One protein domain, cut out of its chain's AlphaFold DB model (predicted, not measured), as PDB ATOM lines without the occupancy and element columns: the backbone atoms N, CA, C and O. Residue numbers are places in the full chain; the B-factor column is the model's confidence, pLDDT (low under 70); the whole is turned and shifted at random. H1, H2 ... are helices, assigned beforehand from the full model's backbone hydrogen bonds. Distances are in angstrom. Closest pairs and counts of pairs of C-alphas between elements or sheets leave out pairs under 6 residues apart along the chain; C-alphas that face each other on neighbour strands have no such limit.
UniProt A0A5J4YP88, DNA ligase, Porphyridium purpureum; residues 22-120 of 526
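This is residues 22 to 120 of the 526 residues of the protein "DNA ligase" of Porphyridium purpureum (UniProt A0A5J4YP88). Two long helices, H3 and H4, lie side by side as a helical hairpin, with the short helices H1, H2 and H5 on one side of it and H6 crossing the first turns of H4. H1 packs on both long helices, while H2 folds against the first turns of H3 and H5 packs on H2. The printed part has 99 residues with six named helices, H1 to H6 in chain order, and no named strand; its class is all helix. It is compact, with a radius of gyration of the C-alphas of 13.5 A and spans of 39 by 27 by 21 A.

Start at H1, residues 22 to 25, which touches residues 51 to 58 alone of H3, residues 44 to 62; the closest C-alphas, Leu 25 and His 55, are 5.1 A apart. H1 also touches residues 72 to 80 alone of H4, residues 70 to 88, closest at the C-alphas of Cys 24 and Thr 76, 4.9 A. Next, H2, residues 34 to 39, forms a hairpin with H3, touching its residues 46 to 50 alone at a shallow tilt of 8 degrees, opposite ways; the C-alphas of Leu 38 and Glu 47 are closest, 5.2 A. H3 and H4 touch as a hairpin at a shallow tilt of 14 degrees, opposite ways, closest at the C-alphas of Glu 62 and Phe 73, 5.1 A. H5, residues 96 to 99, touches H2, with the C-alphas of Ala 35 and Val 96 closest, 6.4 A. H6, residues 109 to 117, touches residues 70 to 74 alone of H4, about perpendicular at 85 degrees; the C-alphas of Pro 70 and Ala 116 are closest, 6.2 A. Every O i to N i+4 pair is within hydrogen-bond range in H2, H3, H4 and H6; H1 and H5 are too short for such a pair, and each has its 1 O i to N i+3 pair within range.

Find C-alpha 22 at (158.591, 145.845, 153.036), where H1 begins; H1 is 5.3 A long and H2 8.5 A. From C-alpha 44 at (144.229, 152.773, 150.913), H3 runs 26.4 A, and H4 then runs 26.5 A. H5 measures 5.5 A, and H6 runs 12.6 A to C-alpha 117 at (170.810, 151.643, 132.132).

Look to the C-alphas of Glu 42 and Ala 110 for the two farthest apart, 41.1 A. The printed part has no cut; the link from H2 to H3 is tight, and the other links are short. Confidence is under 70 at residue 32 and residues 104 to 116.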
ATOM      1  N   ALA A  22     158.293 144.848 152.005       85.38
ATOM      2  CA  ALA A  22     158.591 145.845 153.036       85.38
ATOM      3  C   ALA A  22     160.088 146.157 153.143       85.38
ATOM      4  O   ALA A  22     160.475 147.326 153.226       85.38
ATOM      5  N   GLU A  23     160.937 145.129 153.113       84.81
ATOM      6  CA  GLU A  23     162.388 145.305 153.109       84.81
ATOM      7  C   GLU A  23     162.850 146.038 151.854       84.81
ATOM      8  O   GLU A  23     163.659 146.957 151.965       84.81
ATOM      9  N   CYS A  24     162.295 145.718 150.683       82.31
ATOM     10  CA  CYS A  24     162.612 146.402 149.432       82.31
ATOM     11  C   CYS A  24     162.176 147.869 149.413       82.31
ATOM     12  O   CYS A  24     162.853 148.657 148.781       82.31
ATOM     13  N   LEU A  25     161.095 148.273 150.086       83.25
ATOM     14  CA  LEU A  25     160.533 149.624 149.910       83.25
ATOM     15  C   LEU A  25     160.700 150.559 151.106       83.25
ATOM     16  O   LEU A  25     160.810 151.771 150.929       83.25
ATOM     17  N   LEU A  26     160.667 150.022 152.323       80.12
ATOM     18  CA  LEU A  26     160.393 150.819 153.520       80.12
ATOM     19  C   LEU A  26     161.571 150.799 154.496       80.12
ATOM     20  O   LEU A  26     161.840 151.806 155.155       80.12
ATOM     21  N   VAL A  27     162.345 149.715 154.530       81.44
ATOM     22  CA  VAL A  27     163.576 149.655 155.328       81.44
ATOM     23  C   VAL A  27     164.615 150.627 154.765       81.44
ATOM     24  O   VAL A  27     164.963 150.567 153.584       81.44
ATOM     25  N   GLY A  28     165.109 151.520 155.627       74.06
ATOM     26  CA  GLY A  28     166.072 152.568 155.270       74.06
ATOM     27  C   GLY A  28     165.443 153.868 154.755       74.06
ATOM     28  O   GLY A  28     166.156 154.845 154.560       74.06
ATOM     29  N   SER A  29     164.115 153.927 154.602       77.62
ATOM     30  CA  SER A  29     163.409 155.129 154.122       77.62
ATOM     31  C   SER A  29     163.149 156.196 155.201       77.62
ATOM     32  O   SER A  29     162.557 157.237 154.921       77.62
ATOM     33  N   GLY A  30     163.555 155.944 156.453       76.38
ATOM     34  CA  GLY A  30     163.250 156.804 157.605       76.38
ATOM     35  C   GLY A  30     161.839 156.620 158.181       76.38
ATOM     36  O   GLY A  30     161.466 157.319 159.120       76.38
ATOM     37  N   ILE A  31     161.058 155.671 157.655       78.25
ATOM     38  CA  ILE A  31     159.759 155.264 158.203       78.25
ATOM     39  C   ILE A  31     160.024 154.161 159.237       78.25
ATOM     40  O   ILE A  31     160.209 153.002 158.878       78.25
ATOM     41  N   ALA A  32     160.123 154.545 160.515       62.47
ATOM     42  CA  ALA A  32     160.611 153.680 161.598       62.47
ATOM     43  C   ALA A  32     159.744 152.430 161.861       62.47
ATOM     44  O   ALA A  32     160.267 151.433 162.349       62.47
ATOM     45  N   ASP A  33     158.460 152.461 161.488       79.38
ATOM     46  CA  ASP A  33     157.587 151.287 161.441       79.38
ATOM     47  C   ASP A  33     156.558 151.460 160.321       79.38
ATOM     48  O   ASP A  33     155.577 152.199 160.431       79.38
ATOM     49  N   ALA A  34     156.828 150.827 159.186       75.50
ATOM     50  CA  ALA A  34     156.004 151.000 158.006       75.50
ATOM     51  C   ALA A  34     154.668 150.252 158.103       75.50
ATOM     52  O   ALA A  34     153.670 150.728 157.566       75.50
ATOM     53  N   ALA A  35     154.631 149.130 158.828       78.25
ATOM     54  CA  ALA A  35     153.399 148.393 159.081       78.25
ATOM     55  C   ALA A  35     152.475 149.200 160.001       78.25
ATOM     56  O   ALA A  35     151.287 149.328 159.716       78.25
ATOM     57  N   GLU A  36     153.022 149.820 161.048       83.81
ATOM     58  CA  GLU A  36     152.258 150.706 161.927       83.81
ATOM     59  C   GLU A  36     151.808 151.986 161.206       83.81
ATOM     60  O   GLU A  36     150.668 152.426 161.370       83.81
ATOM     61  N   ALA A  37     152.669 152.580 160.373       85.31
ATOM     62  CA  ALA A  37     152.310 153.752 159.575       85.31
ATOM     63  C   ALA A  37     151.137 153.457 158.625       85.31
ATOM     64  O   ALA A  37     150.228 154.279 158.510       85.31
ATOM     65  N   LEU A  38     151.135 152.281 157.986       87.50
ATOM     66  CA  LEU A  38     150.026 151.811 157.155       87.50
ATOM     67  C   LEU A  38     148.779 151.506 157.989       87.50
ATOM     68  O   LEU A  38     147.698 151.945 157.627       87.50
ATOM     69  N   ALA A  39     148.915 150.850 159.143       85.75
ATOM     70  CA  ALA A  39     147.783 150.538 160.018       85.75
ATOM     71  C   ALA A  39     147.077 151.791 160.572       85.75
ATOM     72  O   ALA A  39     145.881 151.763 160.854       85.75
ATOM     73  N   ARG A  40     147.810 152.901 160.732       88.50
ATOM     74  CA  ARG A  40     147.254 154.209 161.118       88.50
ATOM     75  C   ARG A  40     146.679 154.996 159.941       88.50
ATOM     76  O   ARG A  40     146.058 156.038 160.159       88.50
ATOM     77  N   ALA A  41     146.920 154.563 158.709       89.50
ATOM     78  CA  ALA A  41     146.405 155.240 157.537       89.50
ATOM     79  C   ALA A  41     144.878 155.091 157.477       89.50
ATOM     80  O   ALA A  41     144.316 154.024 157.697       89.50
ATOM     81  N   GLU A  42     144.184 156.183 157.166       89.44
ATOM     82  CA  GLU A  42     142.715 156.205 157.204       89.44
ATOM     83  C   GLU A  42     142.053 155.387 156.085       89.44
ATOM     84  O   GLU A  42     140.854 155.117 156.140       89.44
ATOM     85  N   ASN A  43     142.794 155.103 155.012       88.69
ATOM     86  CA  ASN A  43     142.326 154.430 153.804       88.69
ATOM     87  C   ASN A  43     143.510 154.041 152.906       88.69
ATOM     88  O   ASN A  43     144.627 154.532 153.078       88.69
ATOM     89  N   ILE A  44     143.229 153.241 151.877       91.50
ATOM     90  CA  ILE A  44     144.229 152.773 150.913       91.50
ATOM     91  C   ILE A  44     144.975 153.901 150.174       91.50
ATOM     92  O   ILE A  44     146.145 153.753 149.842       91.50
ATOM     93  N   GLU A  45     144.352 155.062 149.958       86.25
ATOM     94  CA  GLU A  45     145.021 156.223 149.345       86.25
ATOM     95  C   GLU A  45     146.079 156.820 150.283       86.25
ATOM     96  O   GLU A  45     147.145 157.269 149.857       86.25
ATOM     97  N   ALA A  46     145.795 156.841 151.588       86.81
ATOM     98  CA  ALA A  46     146.755 157.243 152.605       86.81
ATOM     99  C   ALA A  46     147.904 156.241 152.725       86.81
ATOM    100  O   ALA A  46     149.061 156.655 152.805       86.81
ATOM    101  N   GLU A  47     147.601 154.949 152.643       92.56
ATOM    102  CA  GLU A  47     148.615 153.904 152.596       92.56
ATOM    103  C   GLU A  47     149.522 154.026 151.360       92.56
ATOM    104  O   GLU A  47     150.750 154.007 151.470       92.56
ATOM    105  N   TRP A  48     148.931 154.245 150.183       90.62
ATOM    106  CA  TRP A  48     149.666 154.414 148.931       90.62
ATOM    107  C   TRP A  48     150.637 155.600 148.982       90.62
ATOM    108  O   TRP A  48     151.770 155.509 148.502       90.62
ATOM    109  N   ARG A  49     150.248 156.707 149.631       87.31
ATOM    110  CA  ARG A  49     151.138 157.863 149.852       87.31
ATOM    111  C   ARG A  49     152.359 157.512 150.701       87.31
ATOM    112  O   ARG A  49     153.453 158.000 150.411       87.31
ATOM    113  N   ILE A  50     152.196 156.660 151.715       89.00
ATOM    114  CA  ILE A  50     153.301 156.176 152.555       89.00
ATOM    115  C   ILE A  50     154.251 155.312 151.721       89.00
ATOM    116  O   ILE A  50     155.455 155.569 151.715       89.00
ATOM    117  N   ILE A  51     153.713 154.353 150.959       91.44
ATOM    118  CA  ILE A  51     154.494 153.468 150.077       91.44
ATOM    119  C   ILE A  51     155.279 154.271 149.042       91.44
ATOM    120  O   ILE A  51     156.485 154.080 148.899       91.44
ATOM    121  N   LYS A  52     154.624 155.216 148.361       90.00
ATOM    122  CA  LYS A  52     155.261 156.090 147.371       90.00
ATOM    123  C   LYS A  52     156.391 156.914 147.982       90.00
ATOM    124  O   LYS A  52     157.452 157.034 147.373       90.00
ATOM    125  N   ARG A  53     156.189 157.474 149.179       87.06
ATOM    126  CA  ARG A  53     157.233 158.226 149.887       87.06
ATOM    127  C   ARG A  53     158.428 157.334 150.218       87.06
ATOM    128  O   ARG A  53     159.555 157.730 149.939       87.06
ATOM    129  N   GLY A  54     158.174 156.147 150.771       89.31
ATOM    130  CA  GLY A  54     159.216 155.175 151.101       89.31
ATOM    131  C   GLY A  54     160.027 154.767 149.873       89.31
ATOM    132  O   GLY A  54     161.251 154.898 149.880       89.31
ATOM    133  N   HIS A  55     159.329 154.412 148.788       91.12
ATOM    134  CA  HIS A  55     159.928 154.124 147.489       91.12
ATOM    135  C   HIS A  55     160.844 155.264 147.041       91.12
ATOM    136  O   HIS A  55     162.035 155.034 146.879       91.12
ATOM    137  N   LEU A  56     160.333 156.495 146.908       89.94
ATOM    138  CA  LEU A  56     161.100 157.626 146.371       89.94
ATOM    139  C   LEU A  56     162.361 157.945 147.186       89.94
ATOM    140  O   LEU A  56     163.403 158.230 146.599       89.94
ATOM    141  N   VAL A  57     162.300 157.861 148.520       88.25
ATOM    142  CA  VAL A  57     163.490 158.023 149.375       88.25
ATOM    143  C   VAL A  57     164.515 156.928 149.084       88.25
ATOM    144  O   VAL A  57     165.708 157.204 148.957       88.25
ATOM    145  N   LYS A  58     164.049 155.687 148.949       90.00
ATOM    146  CA  LYS A  58     164.912 154.527 148.780       90.00
ATOM    147  C   LYS A  58     165.547 154.440 147.392       90.00
ATOM    148  O   LYS A  58     166.766 154.314 147.312       90.00
ATOM    149  N   VAL A  59     164.777 154.618 146.310       90.69
ATOM    150  CA  VAL A  59     165.349 154.644 144.949       90.69
ATOM    151  C   VAL A  59     166.356 155.774 144.768       90.69
ATOM    152  O   VAL A  59     167.292 155.603 143.999       90.69
ATOM    153  N   LEU A  60     166.224 156.901 145.477       90.00
ATOM    154  CA  LEU A  60     167.228 157.971 145.440       90.00
ATOM    155  C   LEU A  60     168.546 157.583 146.106       90.00
ATOM    156  O   LEU A  60     169.610 157.939 145.602       90.00
ATOM    157  N   HIS A  61     168.475 156.868 147.227       88.56
ATOM    158  CA  HIS A  61     169.655 156.364 147.920       88.56
ATOM    159  C   HIS A  61     170.364 155.269 147.106       88.56
ATOM    160  O   HIS A  61     171.589 155.222 147.055       88.56
ATOM    161  N   GLU A  62     169.595 154.400 146.451       90.50
ATOM    162  CA  GLU A  62     170.107 153.243 145.707       90.50
ATOM    163  C   GLU A  62     170.399 153.539 144.230       90.50
ATOM    164  O   GLU A  62     170.913 152.678 143.522       90.50
ATOM    165  N   HIS A  63     170.112 154.752 143.754       91.88
ATOM    166  CA  HIS A  63     170.230 155.084 142.340       91.88
ATOM    167  C   HIS A  63     171.665 154.885 141.807       91.88
ATOM    168  O   HIS A  63     172.605 155.447 142.387       91.88
ATOM    169  N   PRO A  64     171.862 154.208 140.656       91.00
ATOM    170  CA  PRO A  64     173.188 154.016 140.059       91.00
ATOM    171  C   PRO A  64     173.957 155.326 139.816       91.00
ATOM    172  O   PRO A  64     175.132 155.423 140.165       91.00
ATOM    173  N   ASP A  65     173.287 156.378 139.323       88.12
ATOM    174  CA  ASP A  65     173.880 157.722 139.140       88.12
ATOM    175  C   ASP A  65     174.467 158.341 140.419       88.12
ATOM    176  O   ASP A  65     175.303 159.243 140.353       88.12
ATOM    177  N   LYS A  66     174.001 157.905 141.594       87.94
ATOM    178  CA  LYS A  66     174.466 158.375 142.906       87.94
ATOM    179  C   LYS A  66     175.456 157.395 143.550       87.94
ATOM    180  O   LYS A  66     175.849 157.604 144.694       87.94
ATOM    181  N   GLY A  67     175.877 156.359 142.820       88.31
ATOM    182  CA  GLY A  67     176.782 155.312 143.297       88.31
ATOM    183  C   GLY A  67     176.093 154.192 144.083       88.31
ATOM    184  O   GLY A  67     176.784 153.433 144.760       88.31
ATOM    185  N   GLY A  68     174.761 154.095 144.024       90.19
ATOM    186  CA  GLY A  68     174.010 153.004 144.640       90.19
ATOM    187  C   GLY A  68     174.111 151.686 143.862       90.19
ATOM    188  O   GLY A  68     174.594 151.652 142.728       90.19
ATOM    189  N   ASP A  69     173.685 150.586 144.491       88.38
ATOM    190  CA  ASP A  69     173.711 149.247 143.890       88.38
ATOM    191  C   ASP A  69     172.563 149.083 142.873       88.38
ATOM    192  O   ASP A  69     171.394 149.092 143.273       88.38
ATOM    193  N   PRO A  70     172.857 148.870 141.571       88.12
ATOM    194  CA  PRO A  70     171.828 148.659 140.557       88.12
ATOM    195  C   PRO A  70     170.890 147.488 140.863       88.12
ATOM    196  O   PRO A  70     169.727 147.527 140.465       88.12
ATOM    197  N   ALA A  71     171.364 146.443 141.548       85.31
ATOM    198  CA  ALA A  71     170.527 145.296 141.881       85.31
ATOM    199  C   ALA A  71     169.466 145.655 142.933       85.31
ATOM    200  O   ALA A  71     168.299 145.306 142.764       85.31
ATOM    201  N   GLU A  72     169.854 146.380 143.985       87.19
ATOM    202  CA  GLU A  72     168.927 146.841 145.028       87.19
ATOM    203  C   GLU A  72     167.961 147.900 144.470       87.19
ATOM    204  O   GLU A  72     166.754 147.779 144.671       87.19
ATOM    205  N   PHE A  73     168.441 148.834 143.636       89.50
ATOM    206  CA  PHE A  73     167.585 149.803 142.937       89.50
ATOM    207  C   PHE A  73     166.455 149.126 142.147       89.50
ATOM    208  O   PHE A  73     165.295 149.543 142.214       89.50
ATOM    209  N   LEU A  74     166.781 148.067 141.403       86.19
ATOM    210  CA  LEU A  74     165.800 147.338 140.602       86.19
ATOM    211  C   LEU A  74     164.831 146.537 141.472       86.19
ATOM    212  O   LEU A  74     163.638 146.556 141.190       86.19
ATOM    213  N   LEU A  75     165.293 145.926 142.569       86.69
ATOM    214  CA  LEU A  75     164.408 145.274 143.542       86.69
ATOM    215  C   LEU A  75     163.413 146.263 144.164       86.69
ATOM    216  O   LEU A  75     162.225 145.959 144.268       86.69
ATOM    217  N   THR A  76     163.884 147.450 144.547       90.25
ATOM    218  CA  THR A  76     163.051 148.536 145.079       90.25
ATOM    219  C   THR A  76     162.036 149.009 144.038       90.25
ATOM    220  O   THR A  76     160.867 149.233 144.363       90.25
ATOM    221  N   ARG A  77     162.446 149.153 142.773       88.38
ATOM    222  CA  ARG A  77     161.540 149.542 141.687       88.38
ATOM    223  C   ARG A  77     160.487 148.470 141.420       88.38
ATOM    224  O   ARG A  77     159.305 148.790 141.422       88.38
ATOM    225  N   ASP A  78     160.886 147.218 141.245       86.44
ATOM    226  CA  ASP A  78     159.978 146.123 140.892       86.44
ATOM    227  C   ASP A  78     158.961 145.848 142.019       86.44
ATOM    228  O   ASP A  78     157.776 145.634 141.755       86.44
ATOM    229  N   ALA A  79     159.380 145.960 143.286       89.69
ATOM    230  CA  ALA A  79     158.472 145.896 144.430       89.69
ATOM    231  C   ALA A  79     157.424 147.024 144.407       89.69
ATOM    232  O   ALA A  79     156.246 146.784 144.680       89.69
ATOM    233  N   PHE A  80     157.826 148.252 144.063       90.81
ATOM    234  CA  PHE A  80     156.904 149.386 143.954       90.81
ATOM    235  C   PHE A  80     155.915 149.196 142.804       90.81
ATOM    236  O   PHE A  80     154.721 149.437 142.975       90.81
ATOM    237  N   GLU A  81     156.399 148.728 141.654       87.25
ATOM    238  CA  GLU A  81     155.580 148.438 140.478       87.25
ATOM    239  C   GLU A  81     154.510 147.386 140.759       87.25
ATOM    240  O   GLU A  81     153.339 147.585 140.432       87.25
ATOM    241  N   HIS A  82     154.881 146.315 141.462       88.06
ATOM    242  CA  HIS A  82     153.938 145.288 141.882       88.06
ATOM    243  C   HIS A  82     152.798 145.861 142.739       88.06
ATOM    244  O   HIS A  82     151.622 145.648 142.434       88.06
ATOM    245  N   LEU A  83     153.130 146.637 143.779       90.19
ATOM    246  CA  LEU A  83     152.115 147.275 144.623       90.19
ATOM    247  C   LEU A  83     151.271 148.282 143.836       90.19
ATOM    248  O   LEU A  83     150.062 148.385 144.052       90.19
ATOM    249  N   ARG A  84     151.887 149.001 142.893       87.88
ATOM    250  CA  ARG A  84     151.192 149.958 142.031       87.88
ATOM    251  C   ARG A  84     150.140 149.295 141.157       87.88
ATOM    252  O   ARG A  84     149.045 149.838 141.007       87.88
ATOM    253  N   ASP A  85     150.461 148.157 140.555       84.56
ATOM    254  CA  ASP A  85     149.526 147.442 139.693       84.56
ATOM    255  C   ASP A  85     148.326 146.919 140.495       84.56
ATOM    256  O   ASP A  85     147.186 147.095 140.062       84.56
ATOM    257  N   LEU A  86     148.554 146.393 141.705       88.50
ATOM    258  CA  LEU A  86     147.479 145.982 142.618       88.50
ATOM    259  C   LEU A  86     146.572 147.155 143.024       88.50
ATOM    260  O   LEU A  86     145.343 147.038 142.993       88.50
ATOM    261  N   PHE A  87     147.177 148.295 143.361       88.19
ATOM    262  CA  PHE A  87     146.469 149.520 143.722       88.19
ATOM    263  C   PHE A  87     145.584 150.030 142.581       88.19
ATOM    264  O   PHE A  87     144.389 150.269 142.756       88.19
ATOM    265  N   ASN A  88     146.154 150.143 141.380       81.25
ATOM    266  CA  ASN A  88     145.447 150.649 140.207       81.25
ATOM    267  C   ASN A  88     144.321 149.719 139.750       81.25
ATOM    268  O   ASN A  88     143.276 150.192 139.303       81.25
ATOM    269  N   ALA A  89     144.514 148.406 139.887       82.56
ATOM    270  CA  ALA A  89     143.488 147.412 139.605       82.56
ATOM    271  C   ALA A  89     142.374 147.373 140.672       82.56
ATOM    272  O   ALA A  89     141.392 146.655 140.489       82.56
ATOM    273  N   ARG A  90     142.496 148.160 141.756       87.19
ATOM    274  CA  ARG A  90     141.572 148.184 142.904       87.19
ATOM    275  C   ARG A  90     141.355 146.794 143.502       87.19
ATOM    276  O   ARG A  90     140.236 146.427 143.845       87.19
ATOM    277  N   LEU A  91     142.435 146.019 143.583       88.94
ATOM    278  CA  LEU A  91     142.417 144.642 144.089       88.94
ATOM    279  C   LEU A  91     142.710 144.543 145.588       88.94
ATOM    280  O   LEU A  91     142.689 143.447 146.140       88.94
ATOM    281  N   LEU A  92     143.013 145.667 146.233       91.00
ATOM    282  CA  LEU A  92     143.371 145.735 147.640       91.00
ATOM    283  C   LEU A  92     142.442 146.706 148.360       91.00
ATOM    284  O   LEU A  92     142.100 147.756 147.819       91.00
ATOM    285  N   ASP A  93     142.126 146.374 149.607       89.81
ATOM    286  CA  ASP A  93     141.569 147.314 150.586       89.81
ATOM    287  C   ASP A  93     142.673 147.898 151.494       89.81
ATOM    288  O   ASP A  93     142.497 148.962 152.084       89.81
ATOM    289  N   THR A  94     143.822 147.215 151.580       93.81
ATOM    290  CA  THR A  94     145.028 147.595 152.336       93.81
ATOM    291  C   THR A  94     146.262 146.870 151.774       93.81
ATOM    292  O   THR A  94     146.151 145.771 151.227       93.81
ATOM    293  N   PHE A  95     147.448 147.461 151.915       93.06
ATOM    294  CA  PHE A  95     148.741 146.905 151.501       93.06
ATOM    295  C   PHE A  95     149.434 146.079 152.586       93.06
ATOM    296  O   PHE A  95     150.423 145.403 152.293       93.06
ATOM    297  N   VAL A  96     148.945 146.115 153.830       92.06
ATOM    298  CA  VAL A  96     149.569 145.411 154.965       92.06
ATOM    299  C   VAL A  96     149.846 143.923 154.663       92.06
ATOM    300  O   VAL A  96     150.958 143.474 154.948       92.06
ATOM    301  N   PRO A  97     148.935 143.150 154.029       91.38
ATOM    302  CA  PRO A  97     149.201 141.748 153.689       91.38
ATOM    303  C   PRO A  97     150.279 141.554 152.612       91.38
ATOM    304  O   PRO A  97     150.946 140.521 152.587       91.38
ATOM    305  N   GLU A  98     150.454 142.526 151.715       91.50
ATOM    306  CA  GLU A  98     151.419 142.448 150.610       91.50
ATOM    307  C   GLU A  98     152.852 142.700 151.084       91.50
ATOM    308  O   GLU A  98     153.801 142.153 150.527       91.50
ATOM    309  N   LEU A  99     153.020 143.480 152.152       87.75
ATOM    310  CA  LEU A  99     154.329 143.858 152.682       87.75
ATOM    311  C   LEU A  99     155.196 142.675 153.130       87.75
ATOM    312  O   LEU A  99     156.418 142.733 152.994       87.75
ATOM    313  N   GLY A 100     154.577 141.615 153.654       87.19
ATOM    314  CA  GLY A 100     155.277 140.407 154.099       87.19
ATOM    315  C   GLY A 100     155.581 139.412 152.980       87.19
ATOM    316  O   GLY A 100     156.255 138.410 153.224       87.19
ATOM    317  N   LYS A 101     155.082 139.645 151.760       88.62
ATOM    318  CA  LYS A 101     155.307 138.733 150.637       88.62
ATOM    319  C   LYS A 101     156.737 138.869 150.109       88.62
ATOM    320  O   LYS A 101     157.315 139.959 150.177       88.62
ATOM    321  N   PRO A 102     157.323 137.780 149.580       85.19
ATOM    322  CA  PRO A 102     158.611 137.860 148.910       85.19
ATOM    323  C   PRO A 102     158.503 138.795 147.702       85.19
ATOM    324  O   PRO A 102     157.546 138.711 146.930       85.19
ATOM    325  N   SER A 103     159.486 139.678 147.539       78.69
ATOM    326  CA  SER A 103     159.584 140.531 146.359       78.69
ATOM    327  C   SER A 103     159.737 139.659 145.112       78.69
ATOM    328  O   SER A 103     160.535 138.713 145.091       78.69
ATOM    329  N   ILE A 104     158.947 139.952 144.078       68.81
ATOM    330  CA  ILE A 104     158.989 139.220 142.813       68.81
ATOM    331  C   ILE A 104     160.291 139.608 142.111       68.81
ATOM    332  O   ILE A 104     160.399 140.674 141.513       68.81
ATOM    333  N   ARG A 105     161.303 138.742 142.196       61.81
ATOM    334  CA  ARG A 105     162.534 138.900 141.420       61.81
ATOM    335  C   ARG A 105     162.261 138.609 139.950       61.81
ATOM    336  O   ARG A 105     161.837 137.513 139.598       61.81
ATOM    337  N   VAL A 106     162.583 139.557 139.075       55.53
ATOM    338  CA  VAL A 106     162.669 139.294 137.635       55.53
ATOM    339  C   VAL A 106     164.039 138.670 137.349       55.53
ATOM    340  O   VAL A 106     164.978 139.373 137.015       55.53
ATOM    341  N   ASP A 107     164.184 137.354 137.517       48.78
ATOM    342  CA  ASP A 107     165.458 136.602 137.624       48.78
ATOM    343  C   ASP A 107     166.470 136.669 136.444       48.78
ATOM    344  O   ASP A 107     167.460 135.934 136.430       48.78
ATOM    345  N   SER A 108     166.315 137.546 135.448       52.06
ATOM    346  CA  SER A 108     167.239 137.613 134.306       52.06
ATOM    347  C   SER A 108     168.287 138.734 134.461       52.06
ATOM    348  O   SER A 108     168.019 139.921 134.302       52.06
ATOM    349  N   HIS A 109     169.544 138.366 134.740       46.72
ATOM    350  CA  HIS A 109     170.679 139.303 134.883       46.72
ATOM    351  C   HIS A 109     170.896 140.209 133.646       46.72
ATOM    352  O   HIS A 109     171.425 141.316 133.762       46.72
ATOM    353  N   ALA A 110     170.462 139.755 132.463       46.12
ATOM    354  CA  ALA A 110     170.473 140.534 131.224       46.12
ATOM    355  C   ALA A 110     169.366 141.608 131.191       46.12
ATOM    356  O   ALA A 110     169.632 142.730 130.763       46.12
ATOM    357  N   SER A 111     168.163 141.310 131.701       52.22
ATOM    358  CA  SER A 111     167.107 142.320 131.872       52.22
ATOM    359  C   SER A 111     167.439 143.309 132.986       52.22
ATOM    360  O   SER A 111     167.107 144.482 132.846       52.22
ATOM    361  N   PHE A 112     168.145 142.895 134.049       49.69
ATOM    362  CA  PHE A 112     168.577 143.815 135.110       49.69
ATOM    363  C   PHE A 112     169.487 144.923 134.557       49.69
ATOM    364  O   PHE A 112     169.190 146.103 134.711       49.69
ATOM    365  N   LYS A 113     170.561 144.578 133.835       53.06
ATOM    366  CA  LYS A 113     171.504 145.596 133.338       53.06
ATOM    367  C   LYS A 113     170.848 146.574 132.354       53.06
ATOM    368  O   LYS A 113     170.986 147.782 132.513       53.06
ATOM    369  N   ALA A 114     170.054 146.057 131.414       55.88
ATOM    370  CA  ALA A 114     169.319 146.888 130.464       55.88
ATOM    371  C   ALA A 114     168.265 147.781 131.146       55.88
ATOM    372  O   ALA A 114     168.029 148.899 130.706       55.88
ATOM    373  N   THR A 115     167.622 147.330 132.226       64.56
ATOM    374  CA  THR A 115     166.597 148.133 132.918       64.56
ATOM    375  C   THR A 115     167.162 149.135 133.923       64.56
ATOM    376  O   THR A 115     166.460 150.098 134.230       64.56
ATOM    377  N   ALA A 116     168.391 148.944 134.415       66.00
ATOM    378  CA  ALA A 116     169.124 149.962 135.173       66.00
ATOM    379  C   ALA A 116     169.697 151.048 134.253       66.00
ATOM    380  O   ALA A 116     169.583 152.224 134.572       66.00
ATOM    381  N   GLU A 117     170.270 150.675 133.104       70.50
ATOM    382  CA  GLU A 117     170.810 151.643 132.132       70.50
ATOM    383  C   GLU A 117     169.710 152.513 131.501       70.50
ATOM    384  O   GLU A 117     169.955 153.669 131.170       70.50
ATOM    385  N   ASN A 118     168.487 151.985 131.396       74.88
ATOM    386  CA  ASN A 118     167.306 152.716 130.927       74.88
ATOM    387  C   ASN A 118     166.479 153.345 132.063       74.88
ATOM    388  O   ASN A 118     165.354 153.795 131.834       74.88
ATOM    389  N   ALA A 119     166.981 153.333 133.301       82.56
ATOM    390  CA  ALA A 119     166.284 153.974 134.403       82.56
ATOM    391  C   ALA A 119     166.246 155.501 134.197       82.56
ATOM    392  O   ALA A 119     167.228 156.081 133.727       82.56
ATOM    393  N   PRO A 120     165.143 156.177 134.572       85.94
ATOM    394  CA  PRO A 120     165.129 157.630 134.651       85.94
ATOM    395  C   PRO A 120     166.296 158.142 135.506       85.94
ATOM    396  O   PRO A 120     166.588 157.516 136.519       85.94
TER     397      PRO A 120